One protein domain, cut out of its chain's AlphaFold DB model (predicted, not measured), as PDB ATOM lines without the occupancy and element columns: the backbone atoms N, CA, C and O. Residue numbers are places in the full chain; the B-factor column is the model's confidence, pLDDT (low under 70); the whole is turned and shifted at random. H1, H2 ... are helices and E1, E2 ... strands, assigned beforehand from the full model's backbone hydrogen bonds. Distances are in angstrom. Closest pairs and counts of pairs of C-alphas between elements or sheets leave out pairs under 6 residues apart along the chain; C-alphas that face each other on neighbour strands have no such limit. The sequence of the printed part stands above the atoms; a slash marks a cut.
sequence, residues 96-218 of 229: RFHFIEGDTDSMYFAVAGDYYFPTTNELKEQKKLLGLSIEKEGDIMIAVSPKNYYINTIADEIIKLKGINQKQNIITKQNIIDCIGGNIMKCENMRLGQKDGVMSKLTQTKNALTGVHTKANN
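This is residues 96 to 218 of the 229 residues of an uncharacterized protein of Streblomastix strix (UniProt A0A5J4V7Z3). What does the model look like? It is a loose chain of three strand units: a three-stranded sheet, E3 E4 E5, lies in the middle with the short helix H2 over one face, the hairpin E1 and E2 lies next to E3 at one end, and the long hairpin E6 and E7 makes an arm at the other. A loop with the small helix H1 lies beyond E1 and E2, and its residues 116 to 122 stick out. What is it made of? The 123 printed residues hold two named helices and seven named strands, mostly strand, in the order E1 E2 H1 E3 E4 E5 H2 E6 E7, and each of the three sheets is antiparallel. How spread out is it? It is loose, with a radius of gyration of the C-alphas of 18.3 A, and elongated, spanning 58 by 38 by 24 A.

Where is the largest sheet? E3 is residues 138 to 145, 18.6 A long, from C-alpha 138 at (-24.073, -39.540, 4.806); E4 is residues 148 to 153, 16.2 A, and E5 residues 157 to 160. Where are the other elements? H2 is residues 173 to 180, H1 residues 121 to 125, E2 residues 106 to 111, and E1 residues 97 to 103, 17.0 A from C-alpha 97 at (-16.288, -45.453, 15.044). E6 is residues 185 to 195, 29.8 A, and E7 residues 198 to 209, 32.3 A, ending with C-alpha 209 at (-42.207, -39.512, 17.100).

How is the sheet joined? E3, E4 and E5 form a meander, each strand the antiparallel neighbour of the one before, with N 142 and O 150 at 2.8 A and N 151 and O 158 at 2.9 A. How does H2 stand to it? H2 is on the sheet at a height of 9.7 A, over E3 and E4, slantwise to the strands at 43 degrees to E3 on the local plane. Every O i to N i+4 pair of H2 is within hydrogen-bond range; H1 has 0 of 1, and 0 of 2 O i to N i+3 pairs. What of the two hairpins? In E1 and E2, N 100 and O 108 are 2.9 A apart, and the closest C-alphas of E1 and E3, Glu 101 and Ala 143, are 7.0 A apart. In E6 and E7, N 191 and O 202 are 2.9 A apart, E6 bends by 55 degrees at residue 192, and the closest C-alphas of H2 and E7, Cys 179 and Leu 209, are 6.5 A apart.

How large is it? The two C-alphas farthest apart, Asp 114 and Asp 196, are 60.4 A apart. Is it continuous? The printed part has no cut; the links H1 to E3 and E5 to H2 are long. Where is confidence low? The mean pLDDT of the printed part is 71.7, and 36 residues are under 70, among them residues 113 to 128 and 205 to 218.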
ATOM      1  N   ARG A  96     -12.573 -44.165  16.425       63.47
ATOM      2  CA  ARG A  96     -12.936 -43.551  15.139       63.47
ATOM      3  C   ARG A  96     -14.326 -43.974  14.684       63.47
ATOM      4  O   ARG A  96     -14.769 -43.447  13.682       63.47
ATOM      5  N   PHE A  97     -14.977 -44.908  15.377       70.50
ATOM      6  CA  PHE A  97     -16.288 -45.453  15.044       70.50
ATOM      7  C   PHE A  97     -17.177 -45.460  16.287       70.50
ATOM      8  O   PHE A  97     -16.939 -46.229  17.217       70.50
ATOM      9  N   HIS A  98     -18.226 -44.645  16.276       76.56
ATOM     10  CA  HIS A  98     -19.280 -44.659  17.284       76.56
ATOM     11  C   HIS A  98     -20.485 -45.371  16.722       76.56
ATOM     12  O   HIS A  98     -21.045 -44.945  15.716       76.56
ATOM     13  N   PHE A  99     -20.898 -46.449  17.371       80.44
ATOM     14  CA  PHE A  99     -22.158 -47.086  17.034       80.44
ATOM     15  C   PHE A  99     -23.311 -46.124  17.343       80.44
ATOM     16  O   PHE A  99     -23.456 -45.674  18.478       80.44
ATOM     17  N   ILE A 100     -24.111 -45.806  16.327       82.62
ATOM     18  CA  ILE A 100     -25.289 -44.946  16.467       82.62
ATOM     19  C   ILE A 100     -26.518 -45.829  16.657       82.62
ATOM     20  O   ILE A 100     -27.246 -45.715  17.640       82.62
ATOM     21  N   GLU A 101     -26.754 -46.709  15.688       83.19
ATOM     22  CA  GLU A 101     -27.954 -47.527  15.619       83.19
ATOM     23  C   GLU A 101     -27.704 -48.760  14.751       83.19
ATOM     24  O   GLU A 101     -26.897 -48.731  13.825       83.19
ATOM     25  N   GLY A 102     -28.424 -49.843  15.018       82.56
ATOM     26  CA  GLY A 102     -28.430 -51.025  14.173       82.56
ATOM     27  C   GLY A 102     -29.821 -51.633  14.086       82.56
ATOM     28  O   GLY A 102     -30.607 -51.574  15.035       82.56
ATOM     29  N   ASP A 103     -30.111 -52.226  12.936       78.56
ATOM     30  CA  ASP A 103     -31.208 -53.162  12.743       78.56
ATOM     31  C   ASP A 103     -30.626 -54.564  12.466       78.56
ATOM     32  O   ASP A 103     -29.419 -54.782  12.459       78.56
ATOM     33  N   THR A 104     -31.513 -55.527  12.267       80.31
ATOM     34  CA  THR A 104     -31.288 -56.964  12.092       80.31
ATOM     35  C   THR A 104     -30.104 -57.297  11.179       80.31
ATOM     36  O   THR A 104     -29.346 -58.214  11.475       80.31
ATOM     37  N   ASP A 105     -29.944 -56.557  10.087       81.62
ATOM     38  CA  ASP A 105     -28.963 -56.785   9.027       81.62
ATOM     39  C   ASP A 105     -28.170 -55.520   8.648       81.62
ATOM     40  O   ASP A 105     -27.449 -55.516   7.654       81.62
ATOM     41  N   SER A 106     -28.283 -54.438   9.426       83.12
ATOM     42  CA  SER A 106     -27.642 -53.153   9.122       83.12
ATOM     43  C   SER A 106     -27.138 -52.452  10.378       83.12
ATOM     44  O   SER A 106     -27.748 -52.526  11.441       83.12
ATOM     45  N   MET A 107     -26.012 -51.752  10.264       84.19
ATOM     46  CA  MET A 107     -25.413 -50.986  11.356       84.19
ATOM     47  C   MET A 107     -24.956 -49.624  10.851       84.19
ATOM     48  O   MET A 107     -24.417 -49.508   9.751       84.19
ATOM     49  N   TYR A 108     -25.152 -48.607  11.679       85.88
ATOM     50  CA  TYR A 108     -24.766 -47.231  11.420       85.88
ATOM     51  C   TYR A 108     -23.692 -46.809  12.412       85.88
ATOM     52  O   TYR A 108     -23.868 -46.916  13.630       85.88
ATOM     53  N   PHE A 109     -22.587 -46.299  11.875       82.81
ATOM     54  CA  PHE A 109     -21.462 -45.812  12.656       82.81
ATOM     55  C   PHE A 109     -21.178 -44.348  12.314       82.81
ATOM     56  O   PHE A 109     -21.096 -43.993  11.140       82.81
ATOM     57  N   ALA A 110     -21.000 -43.511  13.334       82.25
ATOM     58  CA  ALA A 110     -20.415 -42.185  13.194       82.25
ATOM     59  C   ALA A 110     -18.897 -42.333  13.152       82.25
ATOM     60  O   ALA A 110     -18.311 -42.953  14.041       82.25
ATOM     61  N   VAL A 111     -18.273 -41.766  12.121       76.44
ATOM     62  CA  VAL A 111     -16.832 -41.877  11.916       76.44
ATOM     63  C   VAL A 111     -16.151 -40.545  12.207       76.44
ATOM     64  O   VAL A 111     -16.496 -39.534  11.602       76.44
ATOM     65  N   ALA A 112     -15.199 -40.526  13.141       71.25
ATOM     66  CA  ALA A 112     -14.490 -39.307  13.531       71.25
ATOM     67  C   ALA A 112     -13.193 -39.102  12.715       71.25
ATOM     68  O   ALA A 112     -12.278 -39.935  12.743       71.25
ATOM     69  N   GLY A 113     -13.097 -37.948  12.040       65.88
ATOM     70  CA  GLY A 113     -11.948 -37.505  11.234       65.88
ATOM     71  C   GLY A 113     -12.038 -37.856   9.743       65.88
ATOM     72  O   GLY A 113     -12.963 -38.543   9.318       65.88
ATOM     73  N   ASP A 114     -11.055 -37.405   8.953       57.84
ATOM     74  CA  ASP A 114     -10.954 -37.725   7.522       57.84
ATOM     75  C   ASP A 114     -10.645 -39.216   7.353       57.84
ATOM     76  O   ASP A 114      -9.501 -39.673   7.484       57.84
ATOM     77  N   TYR A 115     -11.688 -40.007   7.132       55.22
ATOM     78  CA  TYR A 115     -11.546 -41.438   6.946       55.22
ATOM     79  C   TYR A 115     -11.264 -41.740   5.473       55.22
ATOM     80  O   TYR A 115     -12.167 -41.948   4.669       55.22
ATOM     81  N   TYR A 116      -9.978 -41.809   5.124       45.06
ATOM     82  CA  TYR A 116      -9.537 -42.595   3.976       45.06
ATOM     83  C   TYR A 116      -9.754 -44.072   4.323       45.06
ATOM     84  O   TYR A 116      -8.887 -44.720   4.914       45.06
ATOM     85  N   PHE A 117     -10.909 -44.633   3.961       49.78
ATOM     86  CA  PHE A 117     -10.923 -46.063   3.662       49.78
ATOM     87  C   PHE A 117      -9.859 -46.290   2.579       49.78
ATOM     88  O   PHE A 117      -9.752 -45.450   1.682       49.78
ATOM     89  N   PRO A 118      -9.054 -47.368   2.621       42.81
ATOM     90  CA  PRO A 118      -8.355 -47.777   1.420       42.81
ATOM     91  C   PRO A 118      -9.442 -47.982   0.368       42.81
ATOM     92  O   PRO A 118     -10.231 -48.920   0.450       42.81
ATOM     93  N   THR A 119      -9.541 -47.035  -0.559       44.12
ATOM     94  CA  THR A 119     -10.445 -47.051  -1.700       44.12
ATOM     95  C   THR A 119      -9.954 -48.115  -2.672       44.12
ATOM     96  O   THR A 119      -9.647 -47.845  -3.826       44.12
ATOM     97  N   THR A 120      -9.840 -49.364  -2.233       42.06
ATOM     98  CA  THR A 120     -10.084 -50.445  -3.165       42.06
ATOM     99  C   THR A 120     -11.587 -50.407  -3.386       42.06
ATOM    100  O   THR A 120     -12.376 -50.824  -2.539       42.06
ATOM    101  N   ASN A 121     -11.991 -49.856  -4.534       50.91
ATOM    102  CA  ASN A 121     -13.367 -49.888  -5.042       50.91
ATOM    103  C   ASN A 121     -14.007 -51.296  -4.926       50.91
ATOM    104  O   ASN A 121     -15.222 -51.431  -4.883       50.91
ATOM    105  N   GLU A 122     -13.189 -52.336  -4.757       47.53
ATOM    106  CA  GLU A 122     -13.561 -53.718  -4.469       47.53
ATOM    107  C   GLU A 122     -14.396 -53.934  -3.186       47.53
ATOM    108  O   GLU A 122     -15.233 -54.837  -3.169       47.53
ATOM    109  N   LEU A 123     -14.217 -53.142  -2.114       50.62
ATOM    110  CA  LEU A 123     -14.943 -53.352  -0.841       50.62
ATOM    111  C   LEU A 123     -16.340 -52.715  -0.807       50.62
ATOM    112  O   LEU A 123     -17.226 -53.239  -0.131       50.62
ATOM    113  N   LYS A 124     -16.559 -51.613  -1.539       52.53
ATOM    114  CA  LYS A 124     -17.898 -51.010  -1.660       52.53
ATOM    115  C   LYS A 124     -18.839 -51.890  -2.493       52.53
ATOM    116  O   LYS A 124     -20.037 -51.900  -2.233       52.53
ATOM    117  N   GLU A 125     -18.309 -52.676  -3.432       52.22
ATOM    118  CA  GLU A 125     -19.133 -53.368  -4.435       52.22
ATOM    119  C   GLU A 125     -19.310 -54.881  -4.223       52.22
ATOM    120  O   GLU A 125     -20.246 -55.465  -4.770       52.22
ATOM    121  N   GLN A 126     -18.488 -55.553  -3.410       55.12
ATOM    122  CA  GLN A 126     -18.625 -57.004  -3.234       55.12
ATOM    123  C   GLN A 126     -19.561 -57.372  -2.075       55.12
ATOM    124  O   GLN A 126     -19.126 -57.574  -0.941       55.12
ATOM    125  N   LYS A 127     -20.851 -57.581  -2.384       63.16
ATOM    126  CA  LYS A 127     -21.767 -58.366  -1.533       63.16
ATOM    127  C   LYS A 127     -21.299 -59.826  -1.483       63.16
ATOM    128  O   LYS A 127     -21.822 -60.691  -2.182       63.16
ATOM    129  N   LYS A 128     -20.265 -60.104  -0.686       68.62
ATOM    130  CA  LYS A 128     -19.834 -61.474  -0.378       68.62
ATOM    131  C   LYS A 128     -20.860 -62.124   0.540       68.62
ATOM    132  O   LYS A 128     -21.441 -61.463   1.400       68.62
ATOM    133  N   LEU A 129     -21.062 -63.429   0.384       71.31
ATOM    134  CA  LEU A 129     -21.872 -64.207   1.316       71.31
ATOM    135  C   LEU A 129     -21.280 -64.065   2.729       71.31
ATOM    136  O   LEU A 129     -20.090 -64.317   2.911       71.31
ATOM    137  N   LEU A 130     -22.097 -63.633   3.699       70.50
ATOM    138  CA  LEU A 130     -21.690 -63.290   5.077       70.50
ATOM    139  C   LEU A 130     -20.695 -62.113   5.197       70.50
ATOM    140  O   LEU A 130     -20.113 -61.905   6.260       70.50
ATOM    141  N   GLY A 131     -20.497 -61.334   4.130       66.31
ATOM    142  CA  GLY A 131     -19.695 -60.114   4.148       66.31
ATOM    143  C   GLY A 131     -20.514 -58.888   4.553       66.31
ATOM    144  O   GLY A 131     -21.692 -58.778   4.220       66.31
ATOM    145  N   LEU A 132     -19.870 -57.941   5.237       70.75
ATOM    146  CA  LEU A 132     -20.420 -56.607   5.473       70.75
ATOM    147  C   LEU A 132     -20.133 -55.727   4.250       70.75
ATOM    148  O   LEU A 132     -18.991 -55.647   3.802       70.75
ATOM    149  N   SER A 133     -21.168 -55.080   3.718       76.50
ATOM    150  CA  SER A 133     -21.086 -54.178   2.565       76.50
ATOM    151  C   SER A 133     -21.515 -52.774   2.990       76.50
ATOM    152  O   SER A 133     -22.478 -52.613   3.740       76.50
ATOM    153  N   ILE A 134     -20.777 -51.758   2.536       78.12
ATOM    154  CA  ILE A 134     -21.112 -50.355   2.792       78.12
ATOM    155  C   ILE A 134     -22.214 -49.956   1.813       78.12
ATOM    156  O   ILE A 134     -21.960 -49.809   0.622       78.12
ATOM    157  N   GLU A 135     -23.438 -49.780   2.309       77.06
ATOM    158  CA  GLU A 135     -24.576 -49.440   1.446       77.06
ATOM    159  C   GLU A 135     -24.725 -47.938   1.206       77.06
ATOM    160  O   GLU A 135     -25.090 -47.522   0.106       77.06
ATOM    161  N   LYS A 136     -24.516 -47.122   2.246       77.81
ATOM    162  CA  LYS A 136     -24.754 -45.674   2.210       77.81
ATOM    163  C   LYS A 136     -23.781 -44.935   3.115       77.81
ATOM    164  O   LYS A 136     -23.481 -45.390   4.215       77.81
ATOM    165  N   GLU A 137     -23.371 -43.761   2.659       79.50
ATOM    166  CA  GLU A 137     -22.581 -42.784   3.403       79.50
ATOM    167  C   GLU A 137     -23.387 -41.478   3.465       79.50
ATOM    168  O   GLU A 137     -24.083 -41.122   2.508       79.50
ATOM    169  N   GLY A 138     -23.350 -40.790   4.604       79.50
ATOM    170  CA  GLY A 138     -24.073 -39.540   4.806       79.50
ATOM    171  C   GLY A 138     -23.426 -38.690   5.888       79.50
ATOM    172  O   GLY A 138     -22.744 -39.216   6.767       79.50
ATOM    173  N   ASP A 139     -23.651 -37.381   5.809       80.19
ATOM    174  CA  ASP A 139     -22.960 -36.399   6.650       80.19
ATOM    175  C   ASP A 139     -23.626 -36.246   8.020       80.19
ATOM    176  O   ASP A 139     -22.973 -35.941   9.017       80.19
ATOM    177  N   ILE A 140     -24.950 -36.428   8.079       83.44
ATOM    178  CA  ILE A 140     -25.743 -36.192   9.287       83.44
ATOM    179  C   ILE A 140     -26.694 -37.361   9.505       83.44
ATOM    180  O   ILE A 140     -27.497 -37.687   8.633       83.44
ATOM    181  N   MET A 141     -26.665 -37.933  10.707       85.62
ATOM    182  CA  MET A 141     -27.649 -38.905  11.175       85.62
ATOM    183  C   MET A 141     -28.210 -38.474  12.531       85.62
ATOM    184  O   MET A 141     -27.464 -38.106  13.433       85.62
ATOM    185  N   ILE A 142     -29.534 -38.533  12.670       84.56
ATOM    186  CA  ILE A 142     -30.260 -38.286  13.918       84.56
ATOM    187  C   ILE A 142     -31.108 -39.522  14.208       84.56
ATOM    188  O   ILE A 142     -32.110 -39.763  13.533       84.56
ATOM    189  N   ALA A 143     -30.711 -40.297  15.215       82.56
ATOM    190  CA  ALA A 143     -31.466 -41.442  15.709       82.56
ATOM    191  C   ALA A 143     -32.275 -41.028  16.945       82.56
ATOM    192  O   ALA A 143     -31.705 -40.615  17.953       82.56
ATOM    193  N   VAL A 144     -33.607 -41.107  16.861       78.44
ATOM    194  CA  VAL A 144     -34.507 -40.718  17.965       78.44
ATOM    195  C   VAL A 144     -34.875 -41.927  18.820       78.44
ATOM    196  O   VAL A 144     -34.990 -41.831  20.035       78.44
ATOM    197  N   SER A 145     -35.105 -43.071  18.179       74.19
ATOM    198  CA  SER A 145     -35.377 -44.356  18.827       74.19
ATOM    199  C   SER A 145     -35.107 -45.491  17.827       74.19
ATOM    200  O   SER A 145     -34.975 -45.211  16.635       74.19
ATOM    201  N   PRO A 146     -35.034 -46.767  18.256       74.81
ATOM    202  CA  PRO A 146     -34.729 -47.863  17.334       74.81
ATOM    203  C   PRO A 146     -35.659 -47.872  16.107       74.81
ATOM    204  O   PRO A 146     -36.869 -47.776  16.236       74.81
ATOM    205  N   LYS A 147     -35.144 -48.019  14.893       77.44
ATOM    206  CA  LYS A 147     -35.895 -47.983  13.624       77.44
ATOM    207  C   LYS A 147     -36.622 -46.652  13.339       77.44
ATOM    208  O   LYS A 147     -37.505 -46.632  12.477       77.44
ATOM    209  N   ASN A 148     -36.278 -45.572  14.048       80.25
ATOM    210  CA  ASN A 148     -36.816 -44.222  13.877       80.25
ATOM    211  C   ASN A 148     -35.664 -43.209  13.790       80.25
ATOM    212  O   ASN A 148     -35.200 -42.679  14.807       80.25
ATOM    213  N   TYR A 149     -35.223 -42.929  12.569       84.06
ATOM    214  CA  TYR A 149     -34.044 -42.113  12.318       84.06
ATOM    215  C   TYR A 149     -34.154 -41.289  11.037       84.06
ATOM    216  O   TYR A 149     -34.879 -41.625  10.096       84.06
ATOM    217  N   TYR A 150     -33.389 -40.206  11.007       86.19
ATOM    218  CA  TYR A 150     -33.164 -39.361   9.843       86.19
ATOM    219  C   TYR A 150     -31.699 -39.434   9.440       86.19
ATOM    220  O   TYR A 150     -30.818 -39.335  10.294       86.19
ATOM    221  N   ILE A 151     -31.446 -39.600   8.146       86.44
ATOM    222  CA  ILE A 151     -30.112 -39.563   7.552       86.44
ATOM    223  C   ILE A 151     -30.150 -38.577   6.393       86.44
ATOM    224  O   ILE A 151     -30.984 -38.701   5.499       86.44
ATOM    225  N   ASN A 152     -29.223 -37.630   6.402       85.62
ATOM    226  CA  ASN A 152     -28.937 -36.779   5.263       85.62
ATOM    227  C   ASN A 152     -27.743 -37.367   4.507       85.62
ATOM    228  O   ASN A 152     -26.625 -37.384   5.030       85.62
ATOM    229  N   THR A 153     -27.990 -37.888   3.308       81.31
ATOM    230  CA  THR A 153     -26.930 -38.346   2.401       81.31
ATOM    231  C   THR A 153     -26.638 -37.276   1.356       81.31
ATOM    232  O   THR A 153     -27.417 -36.344   1.189       81.31
ATOM    233  N   ILE A 154     -25.535 -37.420   0.619       72.62
ATOM    234  CA  ILE A 154     -25.133 -36.453  -0.419       72.62
ATOM    235  C   ILE A 154     -26.218 -36.288  -1.505       72.62
ATOM    236  O   ILE A 154     -26.354 -35.211  -2.078       72.62
ATOM    237  N   ALA A 155     -26.987 -37.347  -1.784       73.38
ATOM    238  CA  ALA A 155     -28.030 -37.351  -2.809       73.38
ATOM    239  C   ALA A 155     -29.447 -37.153  -2.248       73.38
ATOM    240  O   ALA A 155     -30.226 -36.412  -2.840       73.38
ATOM    241  N   ASP A 156     -29.774 -37.798  -1.122       80.31
ATOM    242  CA  ASP A 156     -31.148 -37.885  -0.621       80.31
ATOM    243  C   ASP A 156     -31.252 -37.663   0.896       80.31
ATOM    244  O   ASP A 156     -30.430 -38.141   1.689       80.31
ATOM    245  N   GLU A 157     -32.355 -37.042   1.311       82.88
ATOM    246  CA  GLU A 157     -32.816 -37.047   2.697       82.88
ATOM    247  C   GLU A 157     -33.692 -38.275   2.962       82.88
ATOM    248  O   GLU A 157     -34.751 -38.463   2.360       82.88
ATOM    249  N   ILE A 158     -33.266 -39.121   3.897       83.31
ATOM    250  CA  ILE A 158     -33.949 -40.367   4.231       83.31
ATOM    251  C   ILE A 158     -34.523 -40.255   5.636       83.31
ATOM    252  O   ILE A 158     -33.792 -40.194   6.623       83.31
ATOM    253  N   ILE A 159     -35.848 -40.313   5.733       84.44
ATOM    254  CA  ILE A 159     -36.569 -40.438   7.001       84.44
ATOM    255  C   ILE A 159     -37.099 -41.867   7.096       84.44
ATOM    256  O   ILE A 159     -37.952 -42.278   6.308       84.44
ATOM    257  N   LYS A 160     -36.623 -42.640   8.073       80.19
ATOM    258  CA  LYS A 160     -37.181 -43.956   8.396       80.19
ATOM    259  C   LYS A 160     -37.935 -43.873   9.707       80.19
ATOM    260  O   LYS A 160     -37.370 -43.498  10.725       80.19
ATOM    261  N   LEU A 161     -39.215 -44.234   9.667       80.25
ATOM    262  CA  LEU A 161     -40.076 -44.262  10.844       80.25
ATOM    263  C   LEU A 161     -40.885 -45.549  10.860       80.25
ATOM    264  O   LEU A 161     -41.527 -45.921   9.873       80.25
ATOM    265  N   LYS A 162     -40.875 -46.240  11.993       76.25
ATOM    266  CA  LYS A 162     -41.567 -47.506  12.159       76.25
ATOM    267  C   LYS A 162     -43.015 -47.295  12.568       76.25
ATOM    268  O   LYS A 162     -43.330 -46.747  13.615       76.25
ATOM    269  N   GLY A 163     -43.915 -47.886  11.786       71.81
ATOM    270  CA  GLY A 163     -45.335 -47.948  12.128       71.81
ATOM    271  C   GLY A 163     -46.128 -46.694  11.768       71.81
ATOM    272  O   GLY A 163     -47.259 -46.583  12.237       71.81
ATOM    273  N   ILE A 164     -45.570 -45.819  10.927       75.06
ATOM    274  CA  ILE A 164     -46.237 -44.655  10.333       75.06
ATOM    275  C   ILE A 164     -46.284 -44.815   8.820       75.06
ATOM    276  O   ILE A 164     -45.311 -45.227   8.191       75.06
ATOM    277  N   ASN A 165     -47.415 -44.452   8.231       73.06
ATOM    278  CA  ASN A 165     -47.567 -44.321   6.800       73.06
ATOM    279  C   ASN A 165     -47.071 -42.943   6.345       73.06
ATOM    280  O   ASN A 165     -47.776 -41.939   6.464       73.06
ATOM    281  N   GLN A 166     -45.856 -42.915   5.803       74.00
ATOM    282  CA  GLN A 166     -45.184 -41.694   5.342       74.00
ATOM    283  C   GLN A 166     -45.886 -41.023   4.151       74.00
ATOM    284  O   GLN A 166     -45.712 -39.833   3.927       74.00
ATOM    285  N   LYS A 167     -46.721 -41.756   3.396       75.62
ATOM    286  CA  LYS A 167     -47.509 -41.169   2.297       75.62
ATOM    287  C   LYS A 167     -48.681 -40.325   2.798       75.62
ATOM    288  O   LYS A 167     -49.140 -39.443   2.087       75.62
ATOM    289  N   GLN A 168     -49.198 -40.644   3.985       68.44
ATOM    290  CA  GLN A 168     -50.342 -39.954   4.590       68.44
ATOM    291  C   GLN A 168     -49.894 -38.825   5.516       68.44
ATOM    292  O   GLN A 168     -50.562 -37.803   5.597       68.44
ATOM    293  N   ASN A 169     -48.758 -39.006   6.191       71.25
ATOM    294  CA  ASN A 169     -48.215 -38.043   7.138       71.25
ATOM    295  C   ASN A 169     -46.843 -37.584   6.638       71.25
ATOM    296  O   ASN A 169     -45.863 -38.321   6.759       71.25
ATOM    297  N   ILE A 170     -46.788 -36.382   6.061       74.44
ATOM    298  CA  ILE A 170     -45.533 -35.760   5.629       74.44
ATOM    299  C   ILE A 170     -44.797 -35.303   6.888       74.44
ATOM    300  O   ILE A 170     -45.214 -34.354   7.548       74.44
ATOM    301  N   ILE A 171     -43.724 -36.007   7.236       75.88
ATOM    302  CA  ILE A 171     -42.888 -35.690   8.394       75.88
ATOM    303  C   ILE A 171     -41.622 -35.020   7.887       75.88
ATOM    304  O   ILE A 171     -40.976 -35.515   6.967       75.88
ATOM    305  N   THR A 172     -41.281 -33.885   8.489       78.56
ATOM    306  CA  THR A 172     -40.113 -33.085   8.112       78.56
ATOM    307  C   THR A 172     -39.004 -33.206   9.153       78.56
ATOM    308  O   THR A 172     -39.242 -33.587  10.301       78.56
ATOM    309  N   LYS A 173     -37.780 -32.816   8.777       76.56
ATOM    310  CA  LYS A 173     -36.632 -32.727   9.692       76.56
ATOM    311  C   LYS A 173     -36.935 -31.893  10.941       76.56
ATOM    312  O   LYS A 173     -36.519 -32.264  12.035       76.56
ATOM    313  N   GLN A 174     -37.682 -30.798  10.792       78.38
ATOM    314  CA  GLN A 174     -38.020 -29.923  11.914       78.38
ATOM    315  C   GLN A 174     -38.805 -30.675  12.990       78.38
ATOM    316  O   GLN A 174     -38.493 -30.566  14.168       78.38
ATOM    317  N   ASN A 175     -39.735 -31.538  12.582       76.31
ATOM    318  CA  ASN A 175     -40.525 -32.324  13.525       76.31
ATOM    319  C   ASN A 175     -39.667 -33.282  14.357       76.31
ATOM    320  O   ASN A 175     -39.985 -33.542  15.513       76.31
ATOM    321  N   ILE A 176     -38.569 -33.783  13.792       76.75
ATOM    322  CA  ILE A 176     -37.606 -34.629  14.503       76.75
ATOM    323  C   ILE A 176     -36.842 -33.805  15.547       76.75
ATOM    324  O   ILE A 176     -36.695 -34.252  16.683       76.75
ATOM    325  N   ILE A 177     -36.414 -32.590  15.195       77.38
ATOM    326  CA  ILE A 177     -35.742 -31.660  16.119       77.38
ATOM    327  C   ILE A 177     -36.685 -31.268  17.264       77.38
ATOM    328  O   ILE A 177     -36.298 -31.317  18.429       77.38
ATOM    329  N   ASP A 178     -37.944 -30.963  16.950       79.31
ATOM    330  CA  ASP A 178     -38.957 -30.617  17.948       79.31
ATOM    331  C   ASP A 178     -39.196 -31.776  18.933       79.31
ATOM    332  O   ASP A 178     -39.445 -31.547  20.119       79.31
ATOM    333  N   CYS A 179     -39.074 -33.024  18.466       75.12
ATOM    334  CA  CYS A 179     -39.195 -34.207  19.317       75.12
ATOM    335  C   CYS A 179     -38.012 -34.391  20.272       75.12
ATOM    336  O   CYS A 179     -38.206 -34.869  21.389       75.12
ATOM    337  N   ILE A 180     -36.806 -33.971  19.879       72.88
ATOM    338  CA  ILE A 180     -35.654 -33.897  20.794       72.88
ATOM    339  C   ILE A 180     -35.919 -32.848  21.883       72.88
ATOM    340  O   ILE A 180     -35.574 -33.061  23.041       72.88
ATOM    341  N   GLY A 181     -36.609 -31.756  21.534       71.81
ATOM    342  CA  GLY A 181     -37.080 -30.737  22.477       71.81
ATOM    343  C   GLY A 181     -38.191 -31.193  23.435       71.81
ATOM    344  O   GLY A 181     -38.636 -30.398  24.257       71.81
ATOM    345  N   GLY A 182     -38.641 -32.451  23.353       69.69
ATOM    346  CA  GLY A 182     -39.648 -33.036  24.244       69.69
ATOM    347  C   GLY A 182     -41.080 -33.028  23.703       69.69
ATOM    348  O   GLY A 182     -41.986 -33.509  24.385       69.69
ATOM    349  N   ASN A 183     -41.312 -32.533  22.483       75.38
ATOM    350  CA  ASN A 183     -42.642 -32.568  21.874       75.38
ATOM    351  C   ASN A 183     -42.976 -33.964  21.331       75.38
ATOM    352  O   ASN A 183     -42.125 -34.666  20.794       75.38
ATOM    353  N   ILE A 184     -44.241 -34.373  21.445       69.88
ATOM    354  CA  ILE A 184     -44.720 -35.657  20.917       69.88
ATOM    355  C   ILE A 184     -45.570 -35.392  19.681       69.88
ATOM    356  O   ILE A 184     -46.650 -34.808  19.779       69.88
ATOM    357  N   MET A 185     -45.122 -35.876  18.524       71.75
ATOM    358  CA  MET A 185     -45.935 -35.846  17.312       71.75
ATOM    359  C   MET A 185     -46.900 -37.031  17.299       71.75
ATOM    360  O   MET A 185     -46.491 -38.181  17.466       71.75
ATOM    361  N   LYS A 186     -48.184 -36.762  17.052       72.44
ATOM    362  CA  LYS A 186     -49.213 -37.783  16.827       72.44
ATOM    363  C   LYS A 186     -49.590 -37.811  15.351       72.44
ATOM    364  O   LYS A 186     -49.760 -36.760  14.746       72.44
ATOM    365  N   CYS A 187     -49.738 -39.006  14.797       70.56
ATOM    366  CA  CYS A 187     -50.167 -39.213  13.420       70.56
ATOM    367  C   CYS A 187     -51.271 -40.263  13.362       70.56
ATOM    368  O   CYS A 187     -51.313 -41.196  14.169       70.56
ATOM    369  N   GLU A 188     -52.135 -40.142  12.364       70.38
ATOM    370  CA  GLU A 188     -53.173 -41.128  12.101       70.38
ATOM    371  C   GLU A 188     -52.707 -42.090  11.016       70.38
ATOM    372  O   GLU A 188     -52.203 -41.687   9.968       70.38
ATOM    373  N   ASN A 189     -52.871 -43.386  11.268       69.50
ATOM    374  CA  ASN A 189     -52.679 -44.410  10.256       69.50
ATOM    375  C   ASN A 189     -54.004 -45.075   9.950       69.50
ATOM    376  O   ASN A 189     -54.648 -45.640  10.837       69.50
ATOM    377  N   MET A 190     -54.359 -45.084   8.672       73.81
ATOM    378  CA  MET A 190     -55.506 -45.840   8.196       73.81
ATOM    379  C   MET A 190     -55.059 -47.238   7.766       73.81
ATOM    380  O   MET A 190     -54.118 -47.392   6.986       73.81
ATOM    381  N   ARG A 191     -55.755 -48.263   8.258       75.88
ATOM    382  CA  ARG A 191     -55.587 -49.664   7.860       75.88
ATOM    383  C   ARG A 191     -56.952 -50.260   7.524       75.88
ATOM    384  O   ARG A 191     -57.940 -49.961   8.182       75.88
ATOM    385  N   LEU A 192     -56.996 -51.156   6.543       80.25
ATOM    386  CA  LEU A 192     -58.154 -52.023   6.326       80.25
ATOM    387  C   LEU A 192     -58.025 -53.281   7.195       80.25
ATOM    388  O   LEU A 192     -56.965 -53.916   7.234       80.25
ATOM    389  N   GLY A 193     -59.086 -53.609   7.925       79.00
ATOM    390  CA  GLY A 193     -59.182 -54.794   8.771       79.00
ATOM    391  C   GLY A 193     -60.456 -55.565   8.458       79.00
ATOM    392  O   GLY A 193     -61.529 -54.974   8.366       79.00
ATOM    393  N   GLN A 194     -60.342 -56.879   8.290       82.12
ATOM    394  CA  GLN A 194     -61.496 -57.757   8.145       82.12
ATOM    395  C   GLN A 194     -61.801 -58.407   9.492       82.12
ATOM    396  O   GLN A 194     -60.901 -58.961  10.125       82.12
ATOM    397  N   LYS A 195     -63.060 -58.336   9.918       81.94
ATOM    398  CA  LYS A 195     -63.569 -59.056  11.084       81.94
ATOM    399  C   LYS A 195     -64.892 -59.704  10.693       81.94
ATOM    400  O   LYS A 195     -65.738 -59.042  10.101       81.94
ATOM    401  N   ASP A 196     -65.022 -61.000  10.961       81.50
ATOM    402  CA  ASP A 196     -66.242 -61.778  10.702       81.50
ATOM    403  C   ASP A 196     -66.759 -61.654   9.253       81.50
ATOM    404  O   ASP A 196     -67.946 -61.506   8.990       81.50
ATOM    405  N   GLY A 197     -65.838 -61.666   8.283       83.75
ATOM    406  CA  GLY A 197     -66.163 -61.556   6.858       83.75
ATOM    407  C   GLY A 197     -66.365 -60.123   6.352       83.75
ATOM    408  O   GLY A 197     -66.195 -59.892   5.157       83.75
ATOM    409  N   VAL A 198     -66.605 -59.146   7.231       75.62
ATOM    410  CA  VAL A 198     -66.821 -57.740   6.862       75.62
ATOM    411  C   VAL A 198     -65.504 -56.966   6.883       75.62
ATOM    412  O   VAL A 198     -64.754 -56.983   7.862       75.62
ATOM    413  N   MET A 199     -65.206 -56.273   5.783       82.69
ATOM    414  CA  MET A 199     -64.047 -55.391   5.680       82.69
ATOM    415  C   MET A 199     -64.399 -54.004   6.219       82.69
ATOM    416  O   MET A 199     -65.350 -53.374   5.771       82.69
ATOM    417  N   SER A 200     -63.610 -53.520   7.172       81.62
ATOM    418  CA  SER A 200     -63.781 -52.220   7.816       81.62
ATOM    419  C   SER A 200     -62.510 -51.383   7.690       81.62
ATOM    420  O   SER A 200     -61.387 -51.899   7.664       81.62
ATOM    421  N   LYS A 201     -62.682 -50.066   7.594       79.56
ATOM    422  CA  LYS A 201     -61.581 -49.106   7.639       79.56
ATOM    423  C   LYS A 201     -61.344 -48.715   9.094       79.56
ATOM    424  O   LYS A 201     -62.220 -48.144   9.728       79.56
ATOM    425  N   LEU A 202     -60.158 -49.021   9.606       76.31
ATOM    426  CA  LEU A 202     -59.736 -48.715  10.967       76.31
ATOM    427  C   LEU A 202     -58.719 -47.575  10.930       76.31
ATOM    428  O   LEU A 202     -57.653 -47.702  10.319       76.31
ATOM    429  N   THR A 203     -59.032 -46.474  11.603       74.25
ATOM    430  CA  THR A 203     -58.091 -45.372  11.826       74.25
ATOM    431  C   THR A 203     -57.487 -45.532  13.214       74.25
ATOM    432  O   THR A 203     -58.206 -45.606  14.204       74.25
ATOM    433  N   GLN A 204     -56.161 -45.625  13.293       70.50
ATOM    434  CA  GLN A 204     -55.430 -45.700  14.556       70.50
ATOM    435  C   GLN A 204     -54.587 -44.444  14.732       70.50
ATOM    436  O   GLN A 204     -53.690 -44.179  13.926       70.50
ATOM    437  N   THR A 205     -54.836 -43.707  15.811       68.00
ATOM    438  CA  THR A 205     -53.968 -42.624  16.272       68.00
ATOM    439  C   THR A 205     -52.734 -43.229  16.939       68.00
ATOM    440  O   THR A 205     -52.820 -44.065  17.838       68.00
ATOM    441  N   LYS A 206     -51.547 -42.853  16.466       68.69
ATOM    442  CA  LYS A 206     -50.271 -43.325  17.011       68.69
ATOM    443  C   LYS A 206     -49.392 -42.146  17.361       68.69
ATOM    444  O   LYS A 206     -49.382 -41.146  16.647       68.69
ATOM    445  N   ASN A 207     -48.603 -42.288  18.419       68.12
ATOM    446  CA  ASN A 207     -47.503 -41.359  18.630       68.12
ATOM    447  C   ASN A 207     -46.425 -41.710  17.600       68.12
ATOM    448  O   ASN A 207     -45.861 -42.804  17.623       68.12
ATOM    449  N   ALA A 208     -46.232 -40.806  16.652       60.44
ATOM    450  CA  ALA A 208     -45.356 -40.963  15.509       60.44
ATOM    451  C   ALA A 208     -43.885 -40.830  15.900       60.44
ATOM    452  O   ALA A 208     -43.068 -41.695  15.597       60.44
ATOM    453  N   LEU A 209     -43.554 -39.762  16.615       66.25
ATOM    454  CA  LEU A 209     -42.207 -39.512  17.100       66.25
ATOM    455  C   LEU A 209     -42.270 -39.314  18.608       66.25
ATOM    456  O   LEU A 209     -42.956 -38.424  19.110       66.25
ATOM    457  N   THR A 210     -41.559 -40.181  19.322       61.62
ATOM    458  CA  THR A 210     -41.285 -40.036  20.752       61.62
ATOM    459  C   THR A 210     -39.820 -40.365  20.981       61.62
ATOM    460  O   THR A 210     -39.340 -41.365  20.448       61.62
ATOM    461  N   GLY A 211     -39.122 -39.569  21.792       55.44
ATOM    462  CA  GLY A 211     -37.717 -39.819  22.148       55.44
ATOM    463  C   GLY A 211     -37.477 -41.084  22.984       55.44
ATOM    464  O   GLY A 211     -36.335 -41.433  23.241       55.44
ATOM    465  N   VAL A 212     -38.539 -41.768  23.430       56.03
ATOM    466  CA  VAL A 212     -38.454 -42.870  24.410       56.03
ATOM    467  C   VAL A 212     -38.980 -44.198  23.857       56.03
ATOM    468  O   VAL A 212     -38.514 -45.265  24.252       56.03
ATOM    469  N   HIS A 213     -39.943 -44.171  22.929       54.84
ATOM    470  CA  HIS A 213     -40.635 -45.376  22.481       54.84
ATOM    471  C   HIS A 213     -40.677 -45.523  20.962       54.84
ATOM    472  O   HIS A 213     -40.918 -44.592  20.201       54.84
ATOM    473  N   THR A 214     -40.507 -46.768  20.530       51.75
ATOM    474  CA  THR A 214     -40.539 -47.188  19.127       51.75
ATOM    475  C   THR A 214     -41.950 -47.309  18.562       51.75
ATOM    476  O   THR A 214     -42.138 -47.274  17.347       51.75
ATOM    477  N   LYS A 215     -42.930 -47.532  19.443       47.03
ATOM    478  CA  LYS A 215     -44.359 -47.666  19.157       47.03
ATOM    479  C   LYS A 215     -45.138 -47.339  20.429       47.03
ATOM    480  O   LYS A 215     -45.167 -48.160  21.338       47.03
ATOM    481  N   ALA A 216     -45.817 -46.202  20.479       40.84
ATOM    482  CA  ALA A 216     -46.911 -46.016  21.425       40.84
ATOM    483  C   ALA A 216     -48.218 -46.027  20.623       40.84
ATOM    484  O   ALA A 216     -48.644 -45.018  20.059       40.84
ATOM    485  N   ASN A 217     -48.805 -47.221  20.500       38.09
ATOM    486  CA  ASN A 217     -50.199 -47.356  20.097       38.09
ATOM    487  C   ASN A 217     -51.041 -46.958  21.314       38.09
ATOM    488  O   ASN A 217     -51.154 -47.748  22.247       38.09
ATOM    489  N   ASN A 218     -51.641 -45.771  21.304       36.03
ATOM    490  CA  ASN A 218     -52.801 -45.532  22.153       36.03
ATOM    491  C   ASN A 218     -54.009 -46.024  21.358       36.03
ATOM    492  O   ASN A 218     -54.431 -45.383  20.400       36.03
TER     493      ASN A 218